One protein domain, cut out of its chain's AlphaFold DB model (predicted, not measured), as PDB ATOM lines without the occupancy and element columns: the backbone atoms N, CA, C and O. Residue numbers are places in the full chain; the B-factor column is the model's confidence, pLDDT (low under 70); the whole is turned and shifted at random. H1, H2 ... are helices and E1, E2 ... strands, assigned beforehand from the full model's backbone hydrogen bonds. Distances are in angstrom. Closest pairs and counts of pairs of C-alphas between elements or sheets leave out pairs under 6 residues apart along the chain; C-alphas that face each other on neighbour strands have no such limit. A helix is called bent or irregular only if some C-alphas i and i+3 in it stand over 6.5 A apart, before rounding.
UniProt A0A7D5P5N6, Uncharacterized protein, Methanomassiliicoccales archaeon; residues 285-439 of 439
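Overview. This is residues 285 to 439 of the 439 residues of an uncharacterized protein of Methanomassiliicoccales archaeon (UniProt A0A7D5P5N6). A small three-stranded sheet sits in the middle, with H1 crossing one face and H6 crossing the opposite face near Val 306 of E1 and Leu 363 of E3. H3 runs past the E2 edge and the long H8 past the E1 edge; the short helices H4, H5 and H7 cluster at one end, and residues 321 to 337, of which 321 to 323 belong to H2 and 332 to 337 to H3, stick out at the other. The printed part has 155 residues, mostly helix, in the order H1 E1 H2 H3 E2 E3 H4 H5 H6 H7 H8; the sheet is antiparallel, ordered E1, E3, E2. It is only just compact, close to loose, with a radius of gyration of the C-alphas of 17.8 A and spans of 54 by 37 by 29 A.

Along the chain. H1, residues 285 to 298, begins at C-alpha 285 (32.248, -36.804, 42.368) and is 19.1 A long. E1, residues 306 to 312, spans 20.0 A. H2 is residues 313 to 323; H3, residues 332 to 345, spans 19.9 A. E2 is residues 349 to 354 and E3 residues 357 to 363, whose C-alpha 363 is at (35.163, -24.453, 37.681). H4 is residues 367 to 372, H5 380 to 386, H6 391 to 404, 20.3 A long, and H7 410 to 415. H8, residues 419 to 437, spans 26.8 A and ends at C-alpha 437 (38.295, -40.646, 20.973). H1 and H7 are irregular: C-alphas 294 and 297 are 7.5 A apart, C-alphas 411 and 414 7.9 A.

Arrangement. H1 is on the sheet at a height of 8.2 A, across the strands, at 82 degrees to E1 on the local plane. E1 and E3 are antiparallel, with N 307 and O 362 2.7 A apart, within hydrogen-bond range. E1, H2, H3 and E2 form a split strand-helix-strand unit, two strands running the same way with E3 between them; its crossover is right-handed. H2 is on the sheet, its Lys 313 and Ile 357 of E3 having the closest C-alphas, 5.4 A; H3 only grazes it with residues 342 to 343. E2 and E3 form a hairpin, with N 350 and O 361 2.8 A apart, within hydrogen-bond range. H4 and H5 only just touch, with 3 pairs of C-alphas within 8 A, the closest Leu 371 and Ile 382, 6.5 A. H6 is on the opposite face from H1, three layers in sum with helices on both faces, at a height of 9.8 A. H7 is close to H5 but not clearly touching, the closest C-alphas being Ile 382 and Phe 414, 6.8 A. H8, not on the sheet, touches H1 about perpendicular, at 86 degrees, through residues 429 to 437 and 293 to 297; the closest C-alphas are those of Pro 293 and Tyr 433, 6.2 A. Every O i to N i+4 pair is within hydrogen-bond range in H2, H3, H4, H5 and H6, against 14 of 15 in H8, 3 of 10 in H1, with 5 of 11 O i to N i+3 pairs, and 0 of 2 in H7, with 2 of 3.

Size, cuts and confidence. The C-alphas farthest apart, those of Ser 328 and Thr 407, are 56.0 A apart. The printed part has no cut and no long link, and ends at the chain's last residue, Ser 439. Mean pLDDT of the printed part is 89.3; residue 300 and residues 406 to 408 are under 70.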
ATOM      1  N   TYR A 285      31.125 -37.731  42.223       92.88
ATOM      2  CA  TYR A 285      32.248 -36.804  42.368       92.88
ATOM      3  C   TYR A 285      33.610 -37.410  41.996       92.88
ATOM      4  O   TYR A 285      34.485 -36.672  41.550       92.88
ATOM      5  N   GLU A 286      33.789 -38.732  42.109       92.19
ATOM      6  CA  GLU A 286      35.013 -39.406  41.648       92.19
ATOM      7  C   GLU A 286      34.903 -39.909  40.211       92.19
ATOM      8  O   GLU A 286      35.869 -39.827  39.458       92.19
ATOM      9  N   LEU A 287      33.731 -40.403  39.797       93.94
ATOM     10  CA  LEU A 287      33.565 -41.046  38.491       93.94
ATOM     11  C   LEU A 287      33.365 -40.052  37.339       93.94
ATOM     12  O   LEU A 287      33.916 -40.257  36.255       93.94
ATOM     13  N   PHE A 288      32.611 -38.966  37.539       93.94
ATOM     14  CA  PHE A 288      32.361 -37.975  36.484       93.94
ATOM     15  C   PHE A 288      33.622 -37.296  35.940       93.94
ATOM     16  O   PHE A 288      33.688 -37.132  34.720       93.94
ATOM     17  N   PRO A 289      34.654 -36.988  36.748       92.38
ATOM     18  CA  PRO A 289      35.962 -36.604  36.227       92.38
ATOM     19  C   PRO A 289      36.520 -37.519  35.131       92.38
ATOM     20  O   PRO A 289      36.941 -37.040  34.081       92.38
ATOM     21  N   PHE A 290      36.444 -38.839  35.316       92.75
ATOM     22  CA  PHE A 290      36.954 -39.809  34.341       92.75
ATOM     23  C   PHE A 290      36.038 -40.001  33.126       92.75
ATOM     24  O   PHE A 290      36.447 -40.592  32.124       92.75
ATOM     25  N   ILE A 291      34.804 -39.506  33.200       91.50
ATOM     26  CA  ILE A 291      33.810 -39.562  32.125       91.50
ATOM     27  C   ILE A 291      33.796 -38.254  31.321       91.50
ATOM     28  O   ILE A 291      33.501 -38.284  30.125       91.50
ATOM     29  N   PHE A 292      34.172 -37.127  31.934       91.44
ATOM     30  CA  PHE A 292      34.212 -35.795  31.322       91.44
ATOM     31  C   PHE A 292      34.859 -35.740  29.929       91.44
ATOM     32  O   PHE A 292      34.292 -35.072  29.061       91.44
ATOM     33  N   PRO A 293      35.968 -36.456  29.636       91.12
ATOM     34  CA  PRO A 293      36.530 -36.519  28.287       91.12
ATOM     35  C   PRO A 293      35.517 -36.807  27.174       91.12
ATOM     36  O   PRO A 293      35.643 -36.275  26.075       91.12
ATOM     37  N   ASN A 294      34.486 -37.601  27.461       90.38
ATOM     38  CA  ASN A 294      33.434 -37.948  26.507       90.38
ATOM     39  C   ASN A 294      32.430 -36.809  26.248       90.38
ATOM     40  O   ASN A 294      31.657 -36.873  25.295       90.38
ATOM     41  N   TYR A 295      32.440 -35.768  27.084       89.94
ATOM     42  CA  TYR A 295      31.491 -34.654  27.079       89.94
ATOM     43  C   TYR A 295      32.136 -33.315  26.701       89.94
ATOM     44  O   TYR A 295      31.431 -32.309  26.614       89.94
ATOM     45  N   ILE A 296      33.440 -33.284  26.391       87.50
ATOM     46  CA  ILE A 296      34.145 -32.065  25.952       87.50
ATOM     47  C   ILE A 296      33.413 -31.406  24.773       87.50
ATOM     48  O   ILE A 296      33.163 -30.204  24.798       87.50
ATOM     49  N   GLY A 297      33.010 -32.190  23.766       78.88
ATOM     50  CA  GLY A 297      32.286 -31.677  22.595       78.88
ATOM     51  C   GLY A 297      30.871 -31.158  22.891       78.88
ATOM     52  O   GLY A 297      30.362 -30.331  22.141       78.88
ATOM     53  N   ALA A 298      30.249 -31.615  23.981       74.62
ATOM     54  CA  ALA A 298      28.925 -31.180  24.431       74.62
ATOM     55  C   ALA A 298      28.985 -30.036  25.463       74.62
ATOM     56  O   ALA A 298      27.951 -29.468  25.816       74.62
ATOM     57  N   THR A 299      30.182 -29.693  25.950       78.88
ATOM     58  CA  THR A 299      30.380 -28.667  26.977       78.88
ATOM     59  C   THR A 299      30.143 -27.275  26.393       78.88
ATOM     60  O   THR A 299      30.697 -26.912  25.350       78.88
ATOM     61  N   ARG A 300      29.341 -26.455  27.084       68.69
ATOM     62  CA  ARG A 300      29.054 -25.072  26.670       68.69
ATOM     63  C   ARG A 300      30.288 -24.175  26.818       68.69
ATOM     64  O   ARG A 300      30.573 -23.691  27.907       68.69
ATOM     65  N   GLY A 301      30.977 -23.912  25.707       77.69
ATOM     66  CA  GLY A 301      32.107 -22.977  25.641       77.69
ATOM     67  C   GLY A 301      33.320 -23.448  26.451       77.69
ATOM     68  O   GLY A 301      33.366 -23.333  27.670       77.69
ATOM     69  N   LEU A 302      34.359 -23.950  25.781       84.56
ATOM     70  CA  LEU A 302      35.598 -24.379  26.457       84.56
ATOM     71  C   LEU A 302      36.431 -23.205  27.016       84.56
ATOM     72  O   LEU A 302      37.435 -23.412  27.697       84.56
ATOM     73  N   ASP A 303      36.019 -21.978  26.715       84.12
ATOM     74  CA  ASP A 303      36.526 -20.714  27.238       84.12
ATOM     75  C   ASP A 303      35.693 -20.140  28.398       84.12
ATOM     76  O   ASP A 303      36.126 -19.158  29.008       84.12
ATOM     77  N   SER A 304      34.559 -20.762  28.741       90.12
ATOM     78  CA  SER A 304      33.710 -20.386  29.876       90.12
ATOM     79  C   SER A 304      34.460 -20.471  31.209       90.12
ATOM     80  O   SER A 304      35.373 -21.286  31.387       90.12
ATOM     81  N   LEU A 305      34.046 -19.652  32.183       93.69
ATOM     82  CA  LEU A 305      34.579 -19.688  33.556       93.69
ATOM     83  C   LEU A 305      34.161 -20.955  34.318       93.69
ATOM     84  O   LEU A 305      34.834 -21.366  35.261       93.69
ATOM     85  N   VAL A 306      33.049 -21.561  33.905       94.38
ATOM     86  CA  VAL A 306      32.466 -22.776  34.472       94.38
ATOM     87  C   VAL A 306      32.103 -23.679  33.300       94.38
ATOM     88  O   VAL A 306      31.467 -23.231  32.347       94.38
ATOM     89  N   TYR A 307      32.552 -24.925  33.353       92.81
ATOM     90  CA  TYR A 307      32.176 -25.981  32.430       92.81
ATOM     91  C   TYR A 307      30.878 -26.629  32.896       92.81
ATOM     92  O   TYR A 307      30.714 -26.924  34.080       92.81
ATOM     93  N   GLU A 308      29.971 -26.857  31.950       92.62
ATOM     94  CA  GLU A 308      28.649 -27.419  32.216       92.62
ATOM     95  C   GLU A 308      28.354 -28.546  31.227       92.62
ATOM     96  O   GLU A 308      28.505 -28.372  30.012       92.62
ATOM     97  N   PHE A 309      27.929 -29.695  31.751       92.88
ATOM     98  CA  PHE A 309      27.493 -30.849  30.967       92.88
ATOM     99  C   PHE A 309      26.484 -31.694  31.757       92.88
ATOM    100  O   PHE A 309      26.297 -31.502  32.957       92.88
ATOM    101  N   MET A 310      25.808 -32.617  31.068       94.12
ATOM    102  CA  MET A 310      24.758 -33.458  31.648       94.12
ATOM    103  C   MET A 310      25.055 -34.939  31.429       94.12
ATOM    104  O   MET A 310      25.514 -35.329  30.353       94.12
ATOM    105  N   VAL A 311      24.739 -35.771  32.423       94.25
ATOM    106  CA  VAL A 311      24.906 -37.231  32.375       94.25
ATOM    107  C   VAL A 311      23.612 -37.902  32.830       94.25
ATOM    108  O   VAL A 311      23.088 -37.589  33.891       94.25
ATOM    109  N   GLY A 312      23.079 -38.845  32.050       95.12
ATOM    110  CA  GLY A 312      21.886 -39.594  32.459       95.12
ATOM    111  C   GLY A 312      22.168 -40.501  33.660       95.12
ATOM    112  O   GLY A 312      23.214 -41.156  33.707       95.12
ATOM    113  N   LYS A 313      21.228 -40.594  34.607       96.06
ATOM    114  CA  LYS A 313      21.363 -41.452  35.795       96.06
ATOM    115  C   LYS A 313      21.608 -42.915  35.427       96.06
ATOM    116  O   LYS A 313      22.506 -43.540  35.981       96.06
ATOM    117  N   ASP A 314      20.919 -43.413  34.407       95.75
ATOM    118  CA  ASP A 314      21.095 -44.783  33.911       95.75
ATOM    119  C   ASP A 314      22.511 -45.066  33.386       95.75
ATOM    120  O   ASP A 314      22.947 -46.217  33.374       95.75
ATOM    121  N   THR A 315      23.227 -44.048  32.900       94.44
ATOM    122  CA  THR A 315      24.630 -44.184  32.477       94.44
ATOM    123  C   THR A 315      25.524 -44.388  33.696       94.44
ATOM    124  O   THR A 315      26.360 -45.289  33.693       94.44
ATOM    125  N   PHE A 316      25.323 -43.594  34.749       95.38
ATOM    126  CA  PHE A 316      26.063 -43.724  36.002       95.38
ATOM    127  C   PHE A 316      25.784 -45.066  36.692       95.38
ATOM    128  O   PHE A 316      26.720 -45.800  37.006       95.38
ATOM    129  N   ASP A 317      24.511 -45.440  36.831       95.12
ATOM    130  CA  ASP A 317      24.102 -46.695  37.472       95.12
ATOM    131  C   ASP A 317      24.691 -47.917  36.743       95.12
ATOM    132  O   ASP A 317      25.116 -48.889  37.373       95.12
ATOM    133  N   ARG A 318      24.792 -47.859  35.405       95.56
ATOM    134  CA  ARG A 318      25.470 -48.889  34.600       95.56
ATOM    135  C   ARG A 318      26.959 -48.996  34.912       95.56
ATOM    136  O   ARG A 318      27.455 -50.117  35.034       95.56
ATOM    137  N   ILE A 319      27.658 -47.869  35.053       95.31
ATOM    138  CA  ILE A 319      29.084 -47.845  35.407       95.31
ATOM    139  C   ILE A 319      29.282 -48.477  36.782       95.31
ATOM    140  O   ILE A 319      30.042 -49.438  36.909       95.31
ATOM    141  N   VAL A 320      28.548 -48.001  37.789       94.88
ATOM    142  CA  VAL A 320      28.641 -48.504  39.167       94.88
ATOM    143  C   VAL A 320      28.328 -49.998  39.223       94.88
ATOM    144  O   VAL A 320      29.122 -50.783  39.742       94.88
ATOM    145  N   GLY A 321      27.232 -50.428  38.592       93.56
ATOM    146  CA  GLY A 321      26.839 -51.837  38.546       93.56
ATOM    147  C   GLY A 321      27.842 -52.746  37.825       93.56
ATOM    148  O   GLY A 321      27.826 -53.960  38.032       93.56
ATOM    149  N   ARG A 322      28.722 -52.198  36.977       92.31
ATOM    150  CA  ARG A 322      29.837 -52.932  36.359       92.31
ATOM    151  C   ARG A 322      31.066 -52.971  37.259       92.31
ATOM    152  O   ARG A 322      31.647 -54.046  37.379       92.31
ATOM    153  N   LEU A 323      31.430 -51.857  37.896       94.06
ATOM    154  CA  LEU A 323      32.551 -51.799  38.842       94.06
ATOM    155  C   LEU A 323      32.315 -52.746  40.029       94.06
ATOM    156  O   LEU A 323      33.174 -53.567  40.343       94.06
ATOM    157  N   MET A 324      31.110 -52.756  40.604       92.12
ATOM    158  CA  MET A 324      30.748 -53.643  41.724       92.12
ATOM    159  C   MET A 324      30.867 -55.146  41.410       92.12
ATOM    160  O   MET A 324      30.933 -55.962  42.322       92.12
ATOM    161  N   ARG A 325      30.927 -55.561  40.134       90.50
ATOM    162  CA  ARG A 325      31.140 -56.981  39.776       90.50
ATOM    163  C   ARG A 325      32.574 -57.450  40.017       90.50
ATOM    164  O   ARG A 325      32.792 -58.648  40.176       90.50
ATOM    165  N   PHE A 326      33.534 -56.528  40.003       89.38
ATOM    166  CA  PHE A 326      34.972 -56.818  40.059       89.38
ATOM    167  C   PHE A 326      35.673 -56.138  41.242       89.38
ATOM    168  O   PHE A 326      36.897 -56.043  41.261       89.38
ATOM    169  N   SER A 327      34.897 -55.662  42.211       90.62
ATOM    170  CA  SER A 327      35.362 -54.994  43.427       90.62
ATOM    171  C   SER A 327      34.552 -55.451  44.627       90.62
ATOM    172  O   SER A 327      33.569 -56.189  44.494       90.62
ATOM    173  N   SER A 328      34.986 -55.038  45.810       85.19
ATOM    174  CA  SER A 328      34.212 -55.248  47.025       85.19
ATOM    175  C   SER A 328      32.983 -54.336  47.035       85.19
ATOM    176  O   SER A 328      33.018 -53.209  46.542       85.19
ATOM    177  N   ASN A 329      31.879 -54.801  47.628       85.38
ATOM    178  CA  ASN A 329      30.724 -53.932  47.840       85.38
ATOM    179  C   ASN A 329      31.122 -52.765  48.746       85.38
ATOM    180  O   ASN A 329      31.661 -52.976  49.835       85.38
ATOM    181  N   GLN A 330      30.806 -51.550  48.314       84.94
ATOM    182  CA  GLN A 330      31.040 -50.360  49.118       84.94
ATOM    183  C   GLN A 330      29.904 -50.151  50.108       84.94
ATOM    184  O   GLN A 330      28.730 -50.373  49.802       84.94
ATOM    185  N   ASN A 331      30.267 -49.736  51.317       84.94
ATOM    186  CA  ASN A 331      29.297 -49.406  52.344       84.94
ATOM    187  C   ASN A 331      28.530 -48.140  51.925       84.94
ATOM    188  O   ASN A 331      29.149 -47.117  51.646       84.94
ATOM    189  N   ALA A 332      27.196 -48.200  51.905       86.75
ATOM    190  CA  ALA A 332      26.355 -47.052  51.561       86.75
ATOM    191  C   ALA A 332      26.618 -45.840  52.474       86.75
ATOM    192  O   ALA A 332      26.697 -44.721  51.990       86.75
ATOM    193  N   PHE A 333      26.866 -46.074  53.766       87.38
ATOM    194  CA  PHE A 333      27.219 -45.017  54.714       87.38
ATOM    195  C   PHE A 333      28.534 -44.321  54.340       87.38
ATOM    196  O   PHE A 333      28.619 -43.102  54.392       87.38
ATOM    197  N   LEU A 334      29.541 -45.080  53.886       86.38
ATOM    198  CA  LEU A 334      30.804 -44.508  53.405       86.38
ATOM    199  C   LEU A 334      30.583 -43.633  52.166       86.38
ATOM    200  O   LEU A 334      31.232 -42.602  52.025       86.38
ATOM    201  N   LEU A 335      29.689 -44.048  51.266       88.44
ATOM    202  CA  LEU A 335      29.376 -43.299  50.053       88.44
ATOM    203  C   LEU A 335      28.681 -41.967  50.371       88.44
ATOM    204  O   LEU A 335      29.046 -40.940  49.794       88.44
ATOM    205  N   ASP A 336      27.709 -41.995  51.282       87.69
ATOM    206  CA  ASP A 336      26.971 -40.811  51.722       87.69
ATOM    207  C   ASP A 336      27.902 -39.837  52.460       87.69
ATOM    208  O   ASP A 336      27.972 -38.660  52.096       87.69
ATOM    209  N   ASP A 337      28.698 -40.338  53.410       89.06
ATOM    210  CA  ASP A 337      29.689 -39.550  54.152       89.06
ATOM    211  C   ASP A 337      30.742 -38.935  53.223       89.06
ATOM    212  O   ASP A 337      31.074 -37.754  53.344       89.06
ATOM    213  N   TYR A 338      31.261 -39.718  52.271       90.25
ATOM    214  CA  TYR A 338      32.223 -39.232  51.287       90.25
ATOM    215  C   TYR A 338      31.618 -38.126  50.422       90.25
ATOM    216  O   TYR A 338      32.255 -37.101  50.186       90.25
ATOM    217  N   THR A 339      30.386 -38.318  49.951       88.69
ATOM    218  CA  THR A 339      29.713 -37.350  49.081       88.69
ATOM    219  C   THR A 339      29.476 -36.036  49.821       88.69
ATOM    220  O   THR A 339      29.851 -34.985  49.306       88.69
ATOM    221  N   ALA A 340      28.976 -36.092  51.059       87.62
ATOM    222  CA  ALA A 340      28.815 -34.914  51.907       87.62
ATOM    223  C   ALA A 340      30.158 -34.209  52.170       87.62
ATOM    224  O   ALA A 340      30.267 -32.990  52.028       87.62
ATOM    225  N   PHE A 341      31.211 -34.976  52.471       88.75
ATOM    226  CA  PHE A 341      32.555 -34.433  52.660       88.75
ATOM    227  C   PHE A 341      33.062 -33.701  51.410       88.75
ATOM    228  O   PHE A 341      33.581 -32.587  51.514       88.75
ATOM    229  N   VAL A 342      32.915 -34.298  50.223       87.69
ATOM    230  CA  VAL A 342      33.361 -33.666  48.976       87.69
ATOM    231  C   VAL A 342      32.543 -32.418  48.661       87.69
ATOM    232  O   VAL A 342      33.129 -31.435  48.221       87.69
ATOM    233  N   GLU A 343      31.241 -32.402  48.925       85.31
ATOM    234  CA  GLU A 343      30.400 -31.214  48.723       85.31
ATOM    235  C   GLU A 343      30.804 -30.042  49.623       85.31
ATOM    236  O   GLU A 343      30.899 -28.901  49.160       85.31
ATOM    237  N   ASP A 344      31.124 -30.321  50.885       83.38
ATOM    238  CA  ASP A 344      31.563 -29.299  51.833       83.38
ATOM    239  C   ASP A 344      32.949 -28.730  51.479       83.38
ATOM    240  O   ASP A 344      33.223 -27.534  51.675       83.38
ATOM    241  N   TYR A 345      33.835 -29.581  50.950       81.25
ATOM    242  CA  TYR A 345      35.250 -29.263  50.758       81.25
ATOM    243  C   TYR A 345      35.606 -28.836  49.327       81.25
ATOM    244  O   TYR A 345      36.300 -27.836  49.121       81.25
ATOM    245  N   ASN A 346      35.125 -29.565  48.319       82.56
ATOM    246  CA  ASN A 346      35.380 -29.325  46.900       82.56
ATOM    247  C   ASN A 346      34.330 -28.375  46.313       82.56
ATOM    248  O   ASN A 346      33.528 -28.737  45.458       82.56
ATOM    249  N   LYS A 347      34.399 -27.099  46.703       86.88
ATOM    250  CA  LYS A 347      33.492 -26.031  46.225       86.88
ATOM    251  C   LYS A 347      33.655 -25.665  44.740       86.88
ATOM    252  O   LYS A 347      33.167 -24.627  44.293       86.88
ATOM    253  N   LEU A 348      34.410 -26.463  43.985       93.75
ATOM    254  CA  LEU A 348      34.785 -26.223  42.592       93.75
ATOM    255  C   LEU A 348      34.104 -27.194  41.620       93.75
ATOM    256  O   LEU A 348      34.222 -27.008  40.408       93.75
ATOM    257  N   LEU A 349      33.392 -28.193  42.142       93.44
ATOM    258  CA  LEU A 349      32.575 -29.142  41.397       93.44
ATOM    259  C   LEU A 349      31.225 -29.268  42.106       93.44
ATOM    260  O   LEU A 349      31.177 -29.447  43.316       93.44
ATOM    261  N   ARG A 350      30.132 -29.172  41.355       93.81
ATOM    262  CA  ARG A 350      28.771 -29.340  41.866       93.81
ATOM    263  C   ARG A 350      27.999 -30.274  40.956       93.81
ATOM    264  O   ARG A 350      28.005 -30.088  39.738       93.81
ATOM    265  N   ILE A 351      27.355 -31.267  41.559       94.12
ATOM    266  CA  ILE A 351      26.580 -32.290  40.863       94.12
ATOM    267  C   ILE A 351      25.171 -32.295  41.452       94.12
ATOM    268  O   ILE A 351      24.999 -32.475  42.649       94.12
ATOM    269  N   GLU A 352      24.163 -32.095  40.610       94.62
ATOM    270  CA  GLU A 352      22.755 -32.057  41.022       94.62
ATOM    271  C   GLU A 352      21.959 -33.063  40.191       94.62
ATOM    272  O   GLU A 352      22.140 -33.132  38.977       94.62
ATOM    273  N   LEU A 353      21.100 -33.860  40.829       95.44
ATOM    274  CA  LEU A 353      20.251 -34.845  40.157       95.44
ATOM    275  C   LEU A 353      18.812 -34.329  40.078       95.44
ATOM    276  O   LEU A 353      18.131 -34.235  41.096       95.44
ATOM    277  N   GLU A 354      18.330 -34.073  38.865       95.75
ATOM    278  CA  GLU A 354      16.954 -33.645  38.594       95.75
ATOM    279  C   GLU A 354      16.365 -34.502  37.469       95.75
ATOM    280  O   GLU A 354      17.012 -34.731  36.450       95.75
ATOM    281  N   GLU A 355      15.153 -35.031  37.666       94.62
ATOM    282  CA  GLU A 355      14.415 -35.805  36.647       94.62
ATOM    283  C   GLU A 355      15.221 -36.953  35.991       94.62
ATOM    284  O   GLU A 355      15.047 -37.284  34.821       94.62
ATOM    285  N   GLY A 356      16.121 -37.592  36.752       95.75
ATOM    286  CA  GLY A 356      16.963 -38.689  36.252       95.75
ATOM    287  C   GLY A 356      18.189 -38.240  35.446       95.75
ATOM    288  O   GLY A 356      18.837 -39.071  34.806       95.75
ATOM    289  N   ILE A 357      18.539 -36.954  35.484       96.62
ATOM    290  CA  ILE A 357      19.711 -36.380  34.823       96.62
ATOM    291  C   ILE A 357      20.597 -35.705  35.869       96.62
ATOM    292  O   ILE A 357      20.144 -34.878  36.655       96.62
ATOM    293  N   TYR A 358      21.882 -36.041  35.855       96.50
ATOM    294  CA  TYR A 358      22.899 -35.315  36.596       96.50
ATOM    295  C   TYR A 358      23.331 -34.073  35.813       96.50
ATOM    296  O   TYR A 358      23.863 -34.188  34.706       96.50
ATOM    297  N   SER A 359      23.134 -32.899  36.400       95.44
ATOM    298  CA  SER A 359      23.705 -31.626  35.968       95.44
ATOM    299  C   SER A 359      25.050 -31.426  36.655       95.44
ATOM    300  O   SER A 359      25.127 -31.416  37.885       95.44
ATOM    301  N   VAL A 360      26.120 -31.291  35.872       94.19
ATOM    302  CA  VAL A 360      27.484 -31.147  36.387       94.19
ATOM    303  C   VAL A 360      28.006 -29.754  36.064       94.19
ATOM    304  O   VAL A 360      28.069 -29.366  34.896       94.19
ATOM    305  N   ARG A 361      28.412 -29.017  37.101       94.25
ATOM    306  CA  ARG A 361      29.055 -27.702  37.003       94.25
ATOM    307  C   ARG A 361      30.447 -27.765  37.604       94.25
ATOM    308  O   ARG A 361      30.605 -28.130  38.764       94.25
ATOM    309  N   TRP A 362      31.450 -27.374  36.833       93.19
ATOM    310  CA  TRP A 362      32.850 -27.460  37.235       93.19
ATOM    311  C   TRP A 362      33.576 -26.158  36.925       93.19
ATOM    312  O   TRP A 362      33.537 -25.672  35.800       93.19
ATOM    313  N   LEU A 363      34.272 -25.587  37.903       94.62
ATOM    314  CA  LEU A 363      35.163 -24.453  37.681       94.62
ATOM    315  C   LEU A 363      36.206 -24.760  36.591       94.62
ATOM    316  O   LEU A 363      36.938 -25.744  36.686       94.62
ATOM    317  N   ASN A 364      36.354 -23.866  35.611       94.00
ATOM    318  CA  ASN A 364      37.494 -23.904  34.700       94.00
ATOM    319  C   ASN A 364      38.801 -23.726  35.503       94.00
ATOM    320  O   ASN A 364      38.995 -22.659  36.098       94.00
ATOM    321  N   PRO A 365      39.736 -24.695  35.500       93.69
ATOM    322  CA  PRO A 365      40.861 -24.664  36.438       93.69
ATOM    323  C   PRO A 365      41.880 -23.544  36.218       93.69
ATOM    324  O   PRO A 365      42.734 -23.319  37.074       93.69
ATOM    325  N   SER A 366      41.774 -22.790  35.118       94.25
ATOM    326  CA  SER A 366      42.521 -21.541  34.923       94.25
ATOM    327  C   SER A 366      42.062 -20.399  35.837       94.25
ATOM    328  O   SER A 366      42.834 -19.473  36.088       94.25
ATOM    329  N   VAL A 367      40.808 -20.419  36.299       95.50
ATOM    330  CA  VAL A 367      40.173 -19.291  36.998       95.50
ATOM    331  C   VAL A 367      40.754 -19.106  38.394       95.50
ATOM    332  O   VAL A 367      41.161 -17.998  38.744       95.50
ATOM    333  N   LEU A 368      40.825 -20.174  39.193       95.88
ATOM    334  CA  LEU A 368      41.259 -20.051  40.583       95.88
ATOM    335  C   LEU A 368      42.722 -19.595  40.713       95.88
ATOM    336  O   LEU A 368      42.949 -18.625  41.433       95.88
ATOM    337  N   PRO A 369      43.713 -20.176  40.009       95.75
ATOM    338  CA  PRO A 369      45.094 -19.701  40.090       95.75
ATOM    339  C   PRO A 369      45.236 -18.257  39.592       95.75
ATOM    340  O   PRO A 369      46.010 -17.483  40.151       95.75
ATOM    341  N   PHE A 370      44.445 -17.853  38.591       95.44
ATOM    342  CA  PHE A 370      44.414 -16.469  38.124       95.44
ATOM    343  C   PHE A 370      43.935 -15.492  39.210       95.44
ATOM    344  O   PHE A 370      44.502 -14.401  39.332       95.44
ATOM    345  N   LEU A 371      42.905 -15.861  39.976       95.56
ATOM    346  CA  LEU A 371      42.387 -15.056  41.085       95.56
ATOM    347  C   LEU A 371      43.344 -15.072  42.283       95.56
ATOM    348  O   LEU A 371      43.702 -14.011  42.789       95.56
ATOM    349  N   ILE A 372      43.816 -16.253  42.688       95.19
ATOM    350  CA  ILE A 372      44.720 -16.438  43.831       95.19
ATOM    351  C   ILE A 372      46.037 -15.690  43.635       95.19
ATOM    352  O   ILE A 372      46.508 -15.048  44.567       95.19
ATOM    353  N   LYS A 373      46.603 -15.683  42.422       94.81
ATOM    354  CA  LYS A 373      47.812 -14.901  42.113       94.81
ATOM    355  C   LYS A 373      47.681 -13.414  42.458       94.81
ATOM    356  O   LYS A 373      48.675 -12.762  42.746       94.81
ATOM    357  N   ARG A 374      46.461 -12.876  42.414       93.38
ATOM    358  CA  ARG A 374      46.160 -11.465  42.691       93.38
ATOM    359  C   ARG A 374      45.659 -11.216  44.105       93.38
ATOM    360  O   ARG A 374      45.415 -10.070  44.466       93.38
ATOM    361  N   TYR A 375      45.519 -12.263  44.913       93.12
ATOM    362  CA  TYR A 375      45.146 -12.137  46.317       93.12
ATOM    363  C   TYR A 375      46.059 -11.163  47.095       93.12
ATOM    364  O   TYR A 375      45.526 -10.310  47.809       93.12
ATOM    365  N   PRO A 376      47.399 -11.159  46.898       92.44
ATOM    366  CA  PRO A 376      48.284 -10.202  47.570       92.44
ATOM    367  C   PRO A 376      48.035  -8.729  47.215       92.44
ATOM    368  O   PRO A 376      48.464  -7.850  47.956       92.44
ATOM    369  N   GLU A 377      47.332  -8.429  46.114       91.38
ATOM    370  CA  GLU A 377      46.981  -7.050  45.739       91.38
ATOM    371  C   GLU A 377      45.959  -6.423  46.709       91.38
ATOM    372  O   GLU A 377      45.722  -5.216  46.656       91.38
ATOM    373  N   GLY A 378      45.314  -7.222  47.572       88.19
ATOM    374  CA  GLY A 378      44.353  -6.737  48.570       88.19
ATOM    375  C   GLY A 378      43.071  -6.154  47.965       88.19
ATOM    376  O   GLY A 378      42.346  -5.401  48.618       88.19
ATOM    377  N   ARG A 379      42.784  -6.470  46.699       90.94
ATOM    378  CA  ARG A 379      41.638  -5.933  45.968       90.94
ATOM    379  C   ARG A 379      40.319  -6.506  46.484       90.94
ATOM    380  O   ARG A 379      40.103  -7.718  46.480       90.94
ATOM    381  N   ARG A 380      39.400  -5.617  46.878       91.50
ATOM    382  CA  ARG A 380      38.107  -5.976  47.487       91.50
ATOM    383  C   ARG A 380      37.259  -6.896  46.608       91.50
ATOM    384  O   ARG A 380      36.615  -7.795  47.126       91.50
ATOM    385  N   ASP A 381      37.242  -6.656  45.304       92.31
ATOM    386  CA  ASP A 381      36.498  -7.431  44.310       92.31
ATOM    387  C   ASP A 381      37.052  -8.851  44.118       92.31
ATOM    388  O   ASP A 381      36.276  -9.795  43.989       92.31
ATOM    389  N   ILE A 382      38.375  -9.020  44.188       92.19
ATOM    390  CA  ILE A 382      39.030 -10.335  44.120       92.19
ATOM    391  C   ILE A 382      38.742 -11.137  45.386       92.19
ATOM    392  O   ILE A 382      38.300 -12.282  45.302       92.19
ATOM    393  N   ASN A 383      38.926 -10.514  46.552       92.38
ATOM    394  CA  ASN A 383      38.655 -11.155  47.837       92.38
ATOM    395  C   ASN A 383      37.176 -11.530  47.957       92.38
ATOM    396  O   ASN A 383      36.863 -12.669  48.274       92.38
ATOM    397  N   ALA A 384      36.261 -10.631  47.576       92.44
ATOM    398  CA  ALA A 384      34.829 -10.922  47.570       92.44
ATOM    399  C   ALA A 384      34.460 -12.115  46.672       92.44
ATOM    400  O   ALA A 384      33.554 -12.872  47.014       92.44
ATOM    401  N   MET A 385      35.147 -12.298  45.537       93.75
ATOM    402  CA  MET A 385      34.939 -13.468  44.684       93.75
ATOM    403  C   MET A 385      35.473 -14.747  45.345       93.75
ATOM    404  O   MET A 385      34.747 -15.731  45.423       93.75
ATOM    405  N   LEU A 386      36.706 -14.736  45.864       92.25
ATOM    406  CA  LEU A 386      37.334 -15.896  46.524       92.25
ATOM    407  C   LEU A 386      36.629 -16.312  47.832       92.25
ATOM    408  O   LEU A 386      36.598 -17.493  48.195       92.25
ATOM    409  N   ASP A 387      36.024 -15.353  48.528       90.56
ATOM    410  CA  ASP A 387      35.277 -15.579  49.766       90.56
ATOM    411  C   ASP A 387      33.829 -16.027  49.517       90.56
ATOM    412  O   ASP A 387      33.160 -16.496  50.445       90.56
ATOM    413  N   ASN A 388      33.346 -15.955  48.271       89.88
ATOM    414  CA  ASN A 388      31.992 -16.366  47.922       89.88
ATOM    415  C   ASN A 388      31.764 -17.846  48.276       89.88
ATOM    416  O   ASN A 388      32.576 -18.715  47.956       89.88
ATOM    417  N   GLN A 389      30.664 -18.133  48.976       86.12
ATOM    418  CA  GLN A 389      30.310 -19.499  49.367       86.12
ATOM    419  C   GLN A 389      29.836 -20.339  48.176       86.12
ATOM    420  O   GLN A 389      30.065 -21.542  48.173       86.12
ATOM    421  N   ASP A 390      29.239 -19.705  47.165       90.88
ATOM    422  CA  ASP A 390      28.791 -20.336  45.920       90.88
ATOM    423  C   ASP A 390      29.541 -19.712  44.730       90.88
ATOM    424  O   ASP A 390      28.975 -19.043  43.859       90.88
ATOM    425  N   LEU A 391      30.868 -19.896  44.737       92.38
ATOM    426  CA  LEU A 391      31.783 -19.389  43.711       92.38
ATOM    427  C   LEU A 391      31.345 -19.805  42.297       92.38
ATOM    428  O   LEU A 391      31.383 -18.990  41.376       92.38
ATOM    429  N   LEU A 392      30.902 -21.055  42.128       94.19
ATOM    430  CA  LEU A 392      30.436 -21.576  40.842       94.19
ATOM    431  C   LEU A 392      29.232 -20.796  40.322       94.19
ATOM    432  O   LEU A 392      29.252 -20.349  39.178       94.19
ATOM    433  N   LYS A 393      28.209 -20.582  41.156       93.62
ATOM    434  CA  LYS A 393      27.034 -19.804  40.756       93.62
ATOM    435  C   LYS A 393      27.408 -18.375  40.371       93.62
ATOM    436  O   LYS A 393      26.996 -17.912  39.310       93.62
ATOM    437  N   ALA A 394      28.229 -17.707  41.182       93.12
ATOM    438  CA  ALA A 394      28.670 -16.343  40.898       93.12
ATOM    439  C   ALA A 394      29.409 -16.241  39.552       93.12
ATOM    440  O   ALA A 394      29.182 -15.309  38.786       93.12
ATOM    441  N   LEU A 395      30.265 -17.211  39.225       94.19
ATOM    442  CA  LEU A 395      30.977 -17.238  37.945       94.19
ATOM    443  C   LEU A 395      30.078 -17.636  36.761       94.19
ATOM    444  O   LEU A 395      30.282 -17.129  35.657       94.19
ATOM    445  N   SER A 396      29.067 -18.486  36.965       92.62
ATOM    446  CA  SER A 396      28.049 -18.768  35.941       92.62
ATOM    447  C   SER A 396      27.214 -17.523  35.610       92.62
ATOM    448  O   SER A 396      26.944 -17.265  34.438       92.62
ATOM    449  N   GLU A 397      26.868 -16.700  36.606       91.62
ATOM    450  CA  GLU A 397      26.205 -15.402  36.390       91.62
ATOM    451  C   GLU A 397      27.093 -14.451  35.569       91.62
ATOM    452  O   GLU A 397      26.623 -13.832  34.614       91.62
ATOM    453  N   VAL A 398      28.401 -14.416  35.855       91.56
ATOM    454  CA  VAL A 398      29.379 -13.654  35.056       91.56
ATOM    455  C   VAL A 398      29.418 -14.140  33.602       91.56
ATOM    456  O   VAL A 398      29.417 -13.311  32.689       91.56
ATOM    457  N   ASN A 399      29.421 -15.459  33.356       89.94
ATOM    458  CA  ASN A 399      29.358 -16.009  31.994       89.94
ATOM    459  C   ASN A 399      28.096 -15.532  31.256       89.94
ATOM    460  O   ASN A 399      28.181 -15.106  30.103       89.94
ATOM    461  N   ALA A 400      26.935 -15.568  31.920       88.38
ATOM    462  CA  ALA A 400      25.669 -15.123  31.344       88.38
ATOM    463  C   ALA A 400      25.668 -13.616  31.031       88.38
ATOM    464  O   ALA A 400      25.187 -13.199  29.978       88.38
ATOM    465  N   GLU A 401      26.241 -12.787  31.907       88.75
ATOM    466  CA  GLU A 401      26.395 -11.352  31.654       88.75
ATOM    467  C   GLU A 401      27.332 -11.071  30.470       88.75
ATOM    468  O   GLU A 401      27.013 -10.241  29.616       88.75
ATOM    469  N   PHE A 402      28.468 -11.772  30.375       85.94
ATOM    470  CA  PHE A 402      29.393 -11.614  29.251       85.94
ATOM    471  C   PHE A 402      28.783 -12.044  27.918       85.94
ATOM    472  O   PHE A 402      28.988 -11.350  26.925       85.94
ATOM    473  N   ALA A 403      27.992 -13.119  27.890       82.94
ATOM    474  CA  ALA A 403      27.295 -13.555  26.680       82.94
ATOM    475  C   ALA A 403      26.288 -12.508  26.163       82.94
ATOM    476  O   ALA A 403      26.051 -12.416  24.959       82.94
ATOM    477  N   ASN A 404      25.719 -11.699  27.063       82.44
ATOM    478  CA  ASN A 404      24.705 -10.695  26.740       82.44
ATOM    479  C   ASN A 404      25.269  -9.274  26.542       82.44
ATOM    480  O   ASN A 404      24.565  -8.400  26.029       82.44
ATOM    481  N   SER A 405      26.523  -9.009  26.928       77.50
ATOM    482  CA  SER A 405      27.129  -7.675  26.830       77.50
ATOM    483  C   SER A 405      27.876  -7.463  25.510       77.50
ATOM    484  O   SER A 405      28.814  -8.184  25.180       77.50
ATOM    485  N   LYS A 406      27.526  -6.395  24.779       65.25
ATOM    486  CA  LYS A 406      28.238  -5.972  23.556       65.25
ATOM    487  C   LYS A 406      29.528  -5.186  23.829       65.25
ATOM    488  O   LYS A 406      30.338  -5.035  22.920       65.25
ATOM    489  N   THR A 407      29.715  -4.655  25.039       61.06
ATOM    490  CA  THR A 407      30.771  -3.669  25.361       61.06
ATOM    491  C   THR A 407      31.635  -4.057  26.566       61.06
ATOM    492  O   THR A 407      32.382  -3.230  27.086       61.06
ATOM    493  N   GLY A 408      31.582  -5.321  26.996       64.88
ATOM    494  CA  GLY A 408      32.241  -5.788  28.219       64.88
ATOM    495  C   GLY A 408      31.503  -5.338  29.487       64.88
ATOM    496  O   GLY A 408      30.537  -4.579  29.427       64.88
ATOM    497  N   CYS A 409      31.919  -5.839  30.654       75.81
ATOM    498  CA  CYS A 409      31.312  -5.490  31.942       75.81
ATOM    499  C   CYS A 409      32.373  -4.872  32.873       75.81
ATOM    500  O   CYS A 409      33.231  -5.607  33.372       75.81
ATOM    501  N   PRO A 410      32.348  -3.542  33.126       80.94
ATOM    502  CA  PRO A 410      33.328  -2.866  33.983       80.94
ATOM    503  C   PRO A 410      33.444  -3.469  35.389       80.94
ATOM    504  O   PRO A 410      34.533  -3.497  35.960       80.94
ATOM    505  N   ARG A 411      32.337  -4.011  35.919       83.75
ATOM    506  CA  ARG A 411      32.272  -4.695  37.221       83.75
ATOM    507  C   ARG A 411      33.229  -5.888  37.320       83.75
ATOM    508  O   ARG A 411      33.718  -6.181  38.405       83.75
ATOM    509  N   TYR A 412      33.528  -6.543  36.200       88.31
ATOM    510  CA  TYR A 412      34.382  -7.730  36.143       88.31
ATOM    511  C   TYR A 412      35.765  -7.440  35.548       88.31
ATOM    512  O   TYR A 412      36.450  -8.350  35.083       88.31
ATOM    513  N   MET A 413      36.228  -6.182  35.596       87.44
ATOM    514  CA  MET A 413      37.578  -5.821  35.141       87.44
ATOM    515  C   MET A 413      38.697  -6.555  35.892       87.44
ATOM    516  O   MET A 413      39.785  -6.704  35.343       87.44
ATOM    517  N   PHE A 414      38.467  -7.063  37.105       90.00
ATOM    518  CA  PHE A 414      39.458  -7.898  37.796       90.00
ATOM    519  C   PHE A 414      39.709  -9.251  37.102       90.00
ATOM    520  O   PHE A 414      40.765  -9.843  37.307       90.00
ATOM    521  N   LEU A 415      38.795  -9.710  36.235       91.81
ATOM    522  CA  LEU A 415      38.983 -10.877  35.361       91.81
ATOM    523  C   LEU A 415      39.686 -10.529  34.039       91.81
ATOM    524  O   LEU A 415      39.953 -11.414  33.218       91.81
ATOM    525  N   ALA A 416      40.007  -9.252  33.799       88.81
ATOM    526  CA  ALA A 416      40.644  -8.824  32.561       88.81
ATOM    527  C   ALA A 416      41.983  -9.547  32.344       88.81
ATOM    528  O   ALA A 416      42.850  -9.620  33.216       88.81
ATOM    529  N   GLY A 417      42.157 -10.085  31.136       87.69
ATOM    530  CA  GLY A 417      43.342 -10.855  30.761       87.69
ATOM    531  C   GLY A 417      43.263 -12.353  31.064       87.69
ATOM    532  O   GLY A 417      44.154 -13.071  30.616       87.69
ATOM    533  N   LEU A 418      42.208 -12.853  31.727       90.50
ATOM    534  CA  LEU A 418      42.003 -14.295  31.929       90.50
ATOM    535  C   LEU A 418      41.944 -15.071  30.596       90.50
ATOM    536  O   LEU A 418      42.464 -16.181  30.495       90.50
ATOM    537  N   GLY A 419      41.413 -14.440  29.543       86.75
ATOM    538  CA  GLY A 419      41.347 -15.003  28.187       86.75
ATOM    539  C   GLY A 419      42.697 -15.455  27.609       86.75
ATOM    540  O   GLY A 419      42.749 -16.363  26.782       86.75
ATOM    541  N   ARG A 420      43.813 -14.874  28.083       86.44
ATOM    542  CA  ARG A 420      45.174 -15.277  27.678       86.44
ATOM    543  C   ARG A 420      45.538 -16.689  28.144       86.44
ATOM    544  O   ARG A 420      46.468 -17.273  27.600       86.44
ATOM    545  N   TYR A 421      44.818 -17.217  29.131       87.50
ATOM    546  CA  TYR A 421      45.041 -18.532  29.726       87.50
ATOM    547  C   TYR A 421      43.980 -19.547  29.291       87.50
ATOM    548  O   TYR A 421      44.312 -20.692  28.984       87.50
ATOM    549  N   SER A 422      42.717 -19.115  29.178       82.06
ATOM    550  CA  SER A 422      41.630 -19.989  28.720       82.06
ATOM    551  C   SER A 422      41.773 -20.385  27.249       82.06
ATOM    552  O   SER A 422      41.420 -21.504  26.882       82.06
ATOM    553  N   SER A 423      42.356 -19.523  26.404       81.81
ATOM    554  CA  SER A 423      42.582 -19.840  24.989       81.81
ATOM    555  C   SER A 423      43.561 -21.013  24.782       81.81
ATOM    556  O   SER A 423      43.150 -21.985  24.143       81.81
ATOM    557  N   PRO A 424      44.789 -21.015  25.350       82.50
ATOM    558  CA  PRO A 424      45.658 -22.194  25.325       82.50
ATOM    559  C   PRO A 424      44.988 -23.449  25.893       82.50
ATOM    560  O   PRO A 424      45.170 -24.540  25.348       82.50
ATOM    561  N   ARG A 425      44.180 -23.296  26.956       88.19
ATOM    562  CA  ARG A 425      43.448 -24.406  27.577       88.19
ATOM    563  C   ARG A 425      42.444 -25.047  26.627       88.19
ATOM    564  O   ARG A 425      42.476 -26.257  26.420       88.19
ATOM    565  N   ARG A 426      41.617 -24.233  25.969       88.00
ATOM    566  CA  ARG A 426      40.690 -24.684  24.923       88.00
ATOM    567  C   ARG A 426      41.413 -25.453  23.818       88.00
ATOM    568  O   ARG A 426      40.928 -26.495  23.387       88.00
ATOM    569  N   THR A 427      42.558 -24.954  23.352       86.75
ATOM    570  CA  THR A 427      43.320 -25.605  22.280       86.75
ATOM    571  C   THR A 427      43.780 -27.006  22.676       86.75
ATOM    572  O   THR A 427      43.574 -27.947  21.907       86.75
ATOM    573  N   TRP A 428      44.373 -27.176  23.864       87.94
ATOM    574  CA  TRP A 428      44.822 -28.506  24.280       87.94
ATOM    575  C   TRP A 428      43.658 -29.427  24.642       87.94
ATOM    576  O   TRP A 428      43.749 -30.617  24.366       87.94
ATOM    577  N   LEU A 429      42.548 -28.901  25.169       90.69
ATOM    578  CA  LEU A 429      41.334 -29.676  25.447       90.69
ATOM    579  C   LEU A 429      40.750 -30.329  24.191       90.69
ATOM    580  O   LEU A 429      40.395 -31.505  24.213       90.69
ATOM    581  N   LEU A 430      40.700 -29.592  23.081       88.56
ATOM    582  CA  LEU A 430      40.258 -30.136  21.793       88.56
ATOM    583  C   LEU A 430      41.207 -31.236  21.299       88.56
ATOM    584  O   LEU A 430      40.767 -32.304  20.882       88.56
ATOM    585  N   LYS A 431      42.520 -31.017  21.422       87.88
ATOM    586  CA  LYS A 431      43.524 -32.028  21.070       87.88
ATOM    587  C   LYS A 431      43.456 -33.260  21.979       87.88
ATOM    588  O   LYS A 431      43.676 -34.381  21.522       87.88
ATOM    589  N   TYR A 432      43.149 -33.061  23.255       90.62
ATOM    590  CA  TYR A 432      42.929 -34.127  24.219       90.62
ATOM    591  C   TYR A 432      41.689 -34.949  23.846       90.62
ATOM    592  O   TYR A 432      41.776 -36.172  23.806       90.62
ATOM    593  N   TYR A 433      40.578 -34.301  23.486       89.94
ATOM    594  CA  TYR A 433      39.371 -34.972  22.995       89.94
ATOM    595  C   TYR A 433      39.648 -35.833  21.752       89.94
ATOM    596  O   TYR A 433      39.257 -37.001  21.694       89.94
ATOM    597  N   ASP A 434      40.409 -35.305  20.790       87.50
ATOM    598  CA  ASP A 434      40.835 -36.064  19.609       87.50
ATOM    599  C   ASP A 434      41.708 -37.270  19.975       87.50
ATOM    600  O   ASP A 434      41.597 -38.336  19.369       87.50
ATOM    601  N   ALA A 435      42.611 -37.112  20.946       87.94
ATOM    602  CA  ALA A 435      43.448 -38.206  21.420       87.94
ATOM    603  C   ALA A 435      42.614 -39.272  22.143       87.94
ATOM    604  O   ALA A 435      42.821 -40.455  21.897       87.94
ATOM    605  N   TRP A 436      41.669 -38.852  22.986       88.12
ATOM    606  CA  TRP A 436      40.786 -39.714  23.765       88.12
ATOM    607  C   TRP A 436      39.874 -40.562  22.873       88.12
ATOM    608  O   TRP A 436      39.825 -41.781  23.017       88.12
ATOM    609  N   THR A 437      39.220 -39.950  21.888       85.25
ATOM    610  CA  THR A 437      38.295 -40.646  20.973       85.25
ATOM    611  C   THR A 437      38.986 -41.623  20.015       85.25
ATOM    612  O   THR A 437      38.359 -42.571  19.549       85.25
ATOM    613  N   LYS A 438      40.280 -41.429  19.731       82.38
ATOM    614  CA  LYS A 438      41.094 -42.315  18.874       82.38
ATOM    615  C   LYS A 438      41.820 -43.431  19.646       82.38
ATOM    616  O   LYS A 438      42.645 -44.126  19.043       82.38
ATOM    617  N   SER A 439      41.613 -43.535  20.962       75.00
ATOM    618  CA  SER A 439      42.440 -44.335  21.885       75.00
ATOM    619  C   SER A 439      41.872 -45.676  22.315       75.00
ATOM    620  O   SER A 439      40.652 -45.886  22.186       75.00
TER     621      SER A 439